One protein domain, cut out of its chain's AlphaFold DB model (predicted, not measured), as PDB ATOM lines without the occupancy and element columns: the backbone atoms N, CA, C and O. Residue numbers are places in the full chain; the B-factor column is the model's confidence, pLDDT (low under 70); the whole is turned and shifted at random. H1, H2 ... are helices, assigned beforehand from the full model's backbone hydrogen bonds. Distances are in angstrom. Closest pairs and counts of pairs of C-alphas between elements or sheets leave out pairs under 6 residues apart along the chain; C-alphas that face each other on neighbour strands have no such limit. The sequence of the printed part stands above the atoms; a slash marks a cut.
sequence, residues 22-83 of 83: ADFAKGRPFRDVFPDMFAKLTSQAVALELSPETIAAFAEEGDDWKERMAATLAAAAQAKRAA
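What this domain is: This is residues 22 to 83 of the 83 residues of an uncharacterized protein of Brevundimonas sp. KM4 (UniProt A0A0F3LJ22). One long helix, H5, stands out sideways near one end of a thin, stretched string of short helices, with its residues 70 to 82 sticking out free, and no common core is formed. H1, H2 and H3 follow one another along one half of the string, an open link leads on to H4 at the far end, and there the chain folds back into H5, whose first residues meet H4 in a corner. The printed part has 62 residues with five named helices, H1 to H5 in that order, and no named strand; the class is all helix. The whole is extended, with a radius of gyration of the C-alphas of 17.0 A, and elongated, with spans of 57 by 32 by 20 A.

Where its parts are: H5, the longest helix, has 18 residues, 65 to 82, and measures 26.1 A from its first C-alpha, at (167.787, 242.743, 127.894), to its last, at (189.836, 243.915, 141.741). H4 is residues 52 to 59, 10.3 A long. H3 is residues 35 to 42, 10.6 A long. H2 is residues 30 to 33, 5.3 A long. H1 is residues 22 to 25, 5.0 A long, and begins with C-alpha 22 at (164.366, 223.995, 169.424).

How they stand to each other: H5 touches H4 with residues 65 to 69 alone; the closest C-alphas, those of Ala 59 and Trp 65, are 5.2 A apart. The lines of H4 and H5 stand about perpendicular, but only just, at 73 degrees. H3 is apart from both H4 and H5. H3 and H2 touch only at the corner by their link, and their closest C-alphas, those of Arg 31 and Phe 38, are 5.4 A apart. H1 touches no helix and is apart from H2. In H3, H4 and H5 every O i to N i+4 pair is within hydrogen-bond range. H1 and H2 are too short for such a pair; the one O i to N i+3 pair is within range in H2 and not in H1.

The domain as a whole: The C-alphas of Ala 22 and Glu 53, the two farthest apart, are 57.1 A from each other. Residues 22 to 29, of which 22 to 25 belong to H1, stand free, and so do residues 32 to 37, of which 35 to 37 belong to H3. Residues 40 to 53, of which 40 to 42 belong to H3, and residues 70 to 83, of which 70 to 82 belong to H5, stand free as well. The links H1 to H2, H2 to H3 and H4 to H5 are tight, and the link H3 to H4, with 9 residues, is short; no link is long. The printed part has no cut and ends at residue 83, the chain's last residue. The mean pLDDT of the printed part is 92.7, and no printed residue of this model is under 70.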
ATOM      1  N   ALA A  22     163.481 224.846 170.210       94.25
ATOM      2  CA  ALA A  22     164.366 223.995 169.424       94.25
ATOM      3  C   ALA A  22     164.266 224.277 167.913       94.25
ATOM      4  O   ALA A  22     165.246 224.080 167.194       94.25
ATOM      5  N   ASP A  23     163.116 224.739 167.420       93.00
ATOM      6  CA  ASP A  23     162.945 225.137 166.022       93.00
ATOM      7  C   ASP A  23     163.560 226.508 165.753       93.00
ATOM      8  O   ASP A  23     164.262 226.674 164.753       93.00
ATOM      9  N   PHE A  24     163.436 227.450 166.692       92.00
ATOM     10  CA  PHE A  24     164.172 228.717 166.635       92.00
ATOM     11  C   PHE A  24     165.688 228.507 166.619       92.00
ATOM     12  O   PHE A  24     166.387 229.171 165.854       92.00
ATOM     13  N   ALA A  25     166.203 227.542 167.387       95.06
ATOM     14  CA  ALA A  25     167.626 227.202 167.386       95.06
ATOM     15  C   ALA A  25     168.133 226.689 166.022       95.06
ATOM     16  O   ALA A  25     169.319 226.818 165.720       95.06
ATOM     17  N   LYS A  26     167.251 226.132 165.178       94.06
ATOM     18  CA  LYS A  26     167.566 225.710 163.798       94.06
ATOM     19  C   LYS A  26     167.441 226.853 162.786       94.06
ATOM     20  O   LYS A  26     167.783 226.666 161.615       94.06
ATOM     21  N   GLY A  27     166.933 228.010 163.208       94.38
ATOM     22  CA  GLY A  27     166.731 229.173 162.361       94.38
ATOM     23  C   GLY A  27     168.025 229.600 161.669       94.38
ATOM     24  O   GLY A  27     169.097 229.655 162.271       94.38
ATOM     25  N   ARG A  28     167.923 229.918 160.378       95.75
ATOM     26  CA  ARG A  28     169.036 230.425 159.570       95.75
ATOM     27  C   ARG A  28     168.696 231.814 159.034       95.75
ATOM     28  O   ARG A  28     167.525 232.074 158.748       95.75
ATOM     29  N   PRO A  29     169.687 232.703 158.855       95.94
ATOM     30  CA  PRO A  29     169.452 233.997 158.233       95.94
ATOM     31  C   PRO A  29     168.811 233.843 156.852       95.94
ATOM     32  O   PRO A  29     169.251 233.027 156.045       95.94
ATOM     33  N   PHE A  30     167.813 234.676 156.553       94.94
ATOM     34  CA  PHE A  30     167.055 234.614 155.300       94.94
ATOM     35  C   PHE A  30     167.948 234.661 154.050       94.94
ATOM     36  O   PHE A  30     167.752 233.895 153.113       94.94
ATOM     37  N   ARG A  31     168.992 235.496 154.072       95.12
ATOM     38  CA  ARG A  31     169.988 235.601 152.991       95.12
ATOM     39  C   ARG A  31     170.736 234.291 152.696       95.12
ATOM     40  O   ARG A  31     171.203 234.111 151.579       95.12
ATOM     41  N   ASP A  32     170.848 233.395 153.679       95.50
ATOM     42  CA  ASP A  32     171.592 232.137 153.553       95.50
ATOM     43  C   ASP A  32     170.701 230.988 153.054       95.50
ATOM     44  O   ASP A  32     171.210 229.980 152.560       95.50
ATOM     45  N   VAL A  33     169.379 231.104 153.225       96.44
ATOM     46  CA  VAL A  33     168.388 230.104 152.789       96.44
ATOM     47  C   VAL A  33     167.677 230.499 151.492       96.44
ATOM     48  O   VAL A  33     167.339 229.622 150.706       96.44
ATOM     49  N   PHE A  34     167.511 231.800 151.230       95.88
ATOM     50  CA  PHE A  34     166.865 232.350 150.033       95.88
ATOM     51  C   PHE A  34     167.700 233.490 149.420       95.88
ATOM     52  O   PHE A  34     167.257 234.645 149.397       95.88
ATOM     53  N   PRO A  35     168.912 233.197 148.914       91.50
ATOM     54  CA  PRO A  35     169.841 234.224 148.440       91.50
ATOM     55  C   PRO A  35     169.264 235.075 147.300       91.50
ATOM     56  O   PRO A  35     169.342 236.303 147.353       91.50
ATOM     57  N   ASP A  36     168.600 234.457 146.321       89.19
ATOM     58  CA  ASP A  36     168.044 235.170 145.163       89.19
ATOM     59  C   ASP A  36     166.885 236.097 145.550       89.19
ATOM     60  O   ASP A  36     166.738 237.197 145.014       89.19
ATOM     61  N   MET A  37     166.060 235.678 146.515       93.19
ATOM     62  CA  MET A  37     164.958 236.501 147.015       93.19
ATOM     63  C   MET A  37     165.486 237.670 147.844       93.19
ATOM     64  O   MET A  37     165.025 238.798 147.684       93.19
ATOM     65  N   PHE A  38     166.494 237.427 148.682       93.69
ATOM     66  CA  PHE A  38     167.157 238.489 149.428       93.69
ATOM     67  C   PHE A  38     167.795 239.526 148.492       93.69
ATOM     68  O   PHE A  38     167.599 240.725 148.688       93.69
ATOM     69  N   ALA A  39     168.473 239.091 147.425       88.25
ATOM     70  CA  ALA A  39     169.044 239.991 146.423       88.25
ATOM     71  C   ALA A  39     167.976 240.911 145.805       88.25
ATOM     72  O   ALA A  39     168.176 242.124 145.739       88.25
ATOM     73  N   LYS A  40     166.806 240.362 145.451       86.88
ATOM     74  CA  LYS A  40     165.665 241.146 144.944       86.88
ATOM     75  C   LYS A  40     165.174 242.183 145.958       86.88
ATOM     76  O   LYS A  40     164.964 243.333 145.581       86.88
ATOM     77  N   LEU A  41     165.055 241.810 147.236       90.25
ATOM     78  CA  LEU A  41     164.613 242.714 148.309       90.25
ATOM     79  C   LEU A  41     165.607 243.848 148.597       90.25
ATOM     80  O   LEU A  41     165.202 244.923 149.026       90.25
ATOM     81  N   THR A  42     166.900 243.614 148.374       88.81
ATOM     82  CA  THR A  42     167.962 244.607 148.626       88.81
ATOM     83  C   THR A  42     168.356 245.433 147.400       88.81
ATOM     84  O   THR A  42     169.220 246.306 147.499       88.81
ATOM     85  N   SER A  43     167.743 245.172 146.242       84.31
ATOM     86  CA  SER A  43     168.016 245.923 145.018       84.31
ATOM     87  C   SER A  43     167.559 247.383 145.138       84.31
ATOM     88  O   SER A  43     166.560 247.692 145.786       84.31
ATOM     89  N   GLN A  44     168.311 248.302 144.526       86.75
ATOM     90  CA  GLN A  44     167.978 249.726 144.497       86.75
ATOM     91  C   GLN A  44     167.618 250.142 143.074       86.75
ATOM     92  O   GLN A  44     168.371 249.882 142.135       86.75
ATOM     93  N   ALA A  45     166.479 250.818 142.923       87.38
ATOM     94  CA  ALA A  45     166.100 251.442 141.666       87.38
ATOM     95  C   ALA A  45     166.779 252.813 141.549       87.38
ATOM     96  O   ALA A  45     166.613 253.672 142.413       87.38
ATOM     97  N   VAL A  46     167.527 253.017 140.466       88.19
ATOM     98  CA  VAL A  46     168.142 254.304 140.120       88.19
ATOM     99  C   VAL A  46     167.780 254.676 138.687       88.19
ATOM    100  O   VAL A  46     167.635 253.801 137.833       88.19
ATOM    101  N   ALA A  47     167.640 255.974 138.415       92.00
ATOM    102  CA  ALA A  47     167.555 256.477 137.050       92.00
ATOM    103  C   ALA A  47     168.977 256.654 136.499       92.00
ATOM    104  O   ALA A  47     169.798 257.334 137.112       92.00
ATOM    105  N   LEU A  48     169.263 256.028 135.358       91.75
ATOM    106  CA  LEU A  48     170.550 256.105 134.670       91.75
ATOM    107  C   LEU A  48     170.306 256.483 133.210       91.75
ATOM    108  O   LEU A  48     169.549 255.805 132.518       91.75
ATOM    109  N   GLU A  49     170.959 257.544 132.746       95.12
ATOM    110  CA  GLU A  49     170.963 257.902 131.329       95.12
ATOM    111  C   GLU A  49     172.066 257.126 130.602       95.12
ATOM    112  O   GLU A  49     173.225 257.122 131.019       95.12
ATOM    113  N   LEU A  50     171.695 256.453 129.514       94.62
ATOM    114  CA  LEU A  50     172.585 255.660 128.666       94.62
ATOM    115  C   LEU A  50     172.465 256.140 127.221       94.62
ATOM    116  O   LEU A  50     171.438 256.699 126.831       94.62
ATOM    117  N   SER A  51     173.500 255.908 126.409       96.88
ATOM    118  CA  SER A  51     173.409 256.233 124.986       96.88
ATOM    119  C   SER A  51     172.339 255.368 124.299       96.88
ATOM    120  O   SER A  51     172.195 254.190 124.653       96.88
ATOM    121  N   PRO A  52     171.626 255.905 123.289       96.44
ATOM    122  CA  PRO A  52     170.650 255.133 122.521       96.44
ATOM    123  C   PRO A  52     171.242 253.848 121.937       96.44
ATOM    124  O   PRO A  52     170.602 252.806 121.998       96.44
ATOM    125  N   GLU A  53     172.496 253.902 121.479       96.56
ATOM    126  CA  GLU A  53     173.183 252.746 120.891       96.56
ATOM    127  C   GLU A  53     173.451 251.632 121.900       96.56
ATOM    128  O   GLU A  53     173.359 250.455 121.564       96.56
ATOM    129  N   THR A  54     173.729 251.981 123.161       95.69
ATOM    130  CA  THR A  54     173.884 250.973 124.219       95.69
ATOM    131  C   THR A  54     172.550 250.286 124.486       95.69
ATOM    132  O   THR A  54     172.495 249.066 124.588       95.69
ATOM    133  N   ILE A  55     171.464 251.060 124.575       95.19
ATOM    134  CA  ILE A  55     170.124 250.508 124.798       95.19
ATOM    135  C   ILE A  55     169.720 249.608 123.627       95.19
ATOM    136  O   ILE A  55     169.237 248.504 123.864       95.19
ATOM    137  N   ALA A  56     169.949 250.055 122.388       95.88
ATOM    138  CA  ALA A  56     169.648 249.290 121.184       95.88
ATOM    139  C   ALA A  56     170.402 247.954 121.160       95.88
ATOM    140  O   ALA A  56     169.766 246.915 121.013       95.88
ATOM    141  N   ALA A  57     171.714 247.971 121.417       95.50
ATOM    142  CA  ALA A  57     172.539 246.764 121.425       95.50
ATOM    143  C   ALA A  57     172.016 245.692 122.397       95.50
ATOM    144  O   ALA A  57     171.906 244.531 122.025       95.50
ATOM    145  N   PHE A  58     171.633 246.075 123.621       95.19
ATOM    146  CA  PHE A  58     171.066 245.115 124.572       95.19
ATOM    147  C   PHE A  58     169.646 244.680 124.181       95.19
ATOM    148  O   PHE A  58     169.322 243.495 124.293       95.19
ATOM    149  N   ALA A  59     168.798 245.618 123.741       93.75
ATOM    150  CA  ALA A  59     167.395 245.363 123.415       93.75
ATOM    151  C   ALA A  59     167.201 244.429 122.211       93.75
ATOM    152  O   ALA A  59     166.213 243.698 122.172       93.75
ATOM    153  N   GLU A  60     168.137 244.410 121.258       94.00
ATOM    154  CA  GLU A  60     168.126 243.487 120.112       94.00
ATOM    155  C   GLU A  60     168.172 242.012 120.527       94.00
ATOM    156  O   GLU A  60     167.658 241.144 119.823       94.00
ATOM    157  N   GLU A  61     168.759 241.718 121.685       83.50
ATOM    158  CA  GLU A  61     168.997 240.354 122.144       83.50
ATOM    159  C   GLU A  61     167.779 239.716 122.861       83.50
ATOM    160  O   GLU A  61     167.847 238.543 123.225       83.50
ATOM    161  N   GLY A  62     166.666 240.446 123.058       91.25
ATOM    162  CA  GLY A  62     165.395 239.896 123.568       91.25
ATOM    163  C   GLY A  62     164.799 240.605 124.793       91.25
ATOM    164  O   GLY A  62     165.353 241.572 125.309       91.25
ATOM    165  N   ASP A  63     163.651 240.115 125.274       91.00
ATOM    166  CA  ASP A  63     162.840 240.754 126.334       91.00
ATOM    167  C   ASP A  63     163.549 240.865 127.701       91.00
ATOM    168  O   ASP A  63     163.220 241.733 128.512       91.00
ATOM    169  N   ASP A  64     164.560 240.031 127.942       93.94
ATOM    170  CA  ASP A  64     165.389 239.989 129.152       93.94
ATOM    171  C   ASP A  64     166.567 240.989 129.129       93.94
ATOM    172  O   ASP A  64     167.427 240.988 130.014       93.94
ATOM    173  N   TRP A  65     166.630 241.875 128.128       95.06
ATOM    174  CA  TRP A  65     167.787 242.743 127.894       95.06
ATOM    175  C   TRP A  65     168.190 243.616 129.082       95.06
ATOM    176  O   TRP A  65     169.377 243.856 129.304       95.06
ATOM    177  N   LYS A  66     167.223 244.077 129.882       92.56
ATOM    178  CA  LYS A  66     167.501 244.878 131.084       92.56
ATOM    179  C   LYS A  66     168.219 244.062 132.155       92.56
ATOM    180  O   LYS A  66     169.095 244.591 132.838       92.56
ATOM    181  N   GLU A  67     167.870 242.786 132.290       91.75
ATOM    182  CA  GLU A  67     168.473 241.865 133.256       91.75
ATOM    183  C   GLU A  67     169.911 241.532 132.840       91.75
ATOM    184  O   GLU A  67     170.830 241.616 133.659       91.75
ATOM    185  N   ARG A  68     170.138 241.279 131.544       93.56
ATOM    186  CA  ARG A  68     171.484 241.071 130.982       93.56
ATOM    187  C   ARG A  68     172.362 242.321 131.074       93.56
ATOM    188  O   ARG A  68     173.542 242.229 131.435       93.56
ATOM    189  N   MET A  69     171.794 243.503 130.836       94.94
ATOM    190  CA  MET A  69     172.492 244.774 131.033       94.94
ATOM    191  C   MET A  69     172.896 244.964 132.502       94.94
ATOM    192  O   MET A  69     174.051 245.282 132.787       94.94
ATOM    193  N   ALA A  70     171.988 244.705 133.450       92.81
ATOM    194  CA  ALA A  70     172.290 244.782 134.880       92.81
ATOM    195  C   ALA A  70     173.400 243.798 135.298       92.81
ATOM    196  O   ALA A  70     174.314 244.183 136.031       92.81
ATOM    197  N   ALA A  71     173.378 242.562 134.786       93.19
ATOM    198  CA  ALA A  71     174.427 241.570 135.031       93.19
ATOM    199  C   ALA A  71     175.797 242.031 134.499       93.19
ATOM    200  O   ALA A  71     176.813 241.903 135.187       93.19
ATOM    201  N   THR A  72     175.823 242.640 133.311       95.88
ATOM    202  CA  THR A  72     177.049 243.192 132.711       95.88
ATOM    203  C   THR A  72     177.627 244.326 133.558       95.88
ATOM    204  O   THR A  72     178.828 244.349 133.842       95.88
ATOM    205  N   LEU A  73     176.778 245.245 134.034       94.06
ATOM    206  CA  LEU A  73     177.192 246.331 134.926       94.06
ATOM    207  C   LEU A  73     177.731 245.800 136.264       94.06
ATOM    208  O   LEU A  73     178.728 246.315 136.773       94.06
ATOM    209  N   ALA A  74     177.122 244.746 136.817       92.81
ATOM    210  CA  ALA A  74     177.599 244.098 138.037       92.81
ATOM    211  C   ALA A  74     178.998 243.481 137.852       92.81
ATOM    212  O   ALA A  74     179.887 243.719 138.676       92.81
ATOM    213  N   ALA A  75     179.227 242.766 136.746       94.81
ATOM    214  CA  ALA A  75     180.532 242.191 136.418       94.81
ATOM    215  C   ALA A  75     181.612 243.276 136.250       94.81
ATOM    216  O   ALA A  75     182.702 243.167 136.819       94.81
ATOM    217  N   ALA A  76     181.291 244.371 135.550       96.19
ATOM    218  CA  ALA A  76     182.191 245.513 135.393       96.19
ATOM    219  C   ALA A  76     182.538 246.170 136.743       96.19
ATOM    220  O   ALA A  76     183.697 246.506 137.003       96.19
ATOM    221  N   ALA A  77     181.559 246.310 137.641       94.44
ATOM    222  CA  ALA A  77     181.781 246.841 138.983       94.44
ATOM    223  C   ALA A  77     182.658 245.922 139.851       94.44
ATOM    224  O   ALA A  77     183.396 246.413 140.708       94.44
ATOM    225  N   GLN A  78     182.593 244.602 139.661       93.25
ATOM    226  CA  GLN A  78     183.472 243.658 140.350       93.25
ATOM    227  C   GLN A  78     184.904 243.728 139.818       93.25
ATOM    228  O   GLN A  78     185.834 243.830 140.616       93.25
ATOM    229  N   ALA A  79     185.081 243.779 138.496       95.44
ATOM    230  CA  ALA A  79     186.392 243.972 137.879       95.44
ATOM    231  C   ALA A  79     187.056 245.279 138.348       95.44
ATOM    232  O   ALA A  79     188.226 245.275 138.716       95.44
ATOM    233  N   LYS A  80     186.290 246.377 138.447       95.38
ATOM    234  CA  LYS A  80     186.775 247.669 138.965       95.38
ATOM    235  C   LYS A  80     187.298 247.592 140.405       95.38
ATOM    236  O   LYS A  80     188.176 248.364 140.754       95.38
ATOM    237  N   ARG A  81     186.739 246.718 141.250       92.50
ATOM    238  CA  ARG A  81     187.189 246.541 142.645       92.50
ATOM    239  C   ARG A  81     188.435 245.664 142.768       92.50
ATOM    240  O   ARG A  81     189.084 245.708 143.804       92.50
ATOM    241  N   ALA A  82     188.703 244.835 141.763       86.88
ATOM    242  CA  ALA A  82     189.836 243.915 141.741       86.88
ATOM    243  C   ALA A  82     191.107 244.524 141.117       86.88
ATOM    244  O   ALA A  82     192.164 243.898 141.197       86.88
ATOM    245  N   ALA A  83     190.993 245.698 140.487       73.50
ATOM    246  CA  ALA A  83     192.087 246.481 139.913       73.50
ATOM    247  C   ALA A  83     192.592 247.536 140.905       73.50
ATOM    248  O   ALA A  83     193.817 247.784 140.906       73.50
TER     249      ALA A  83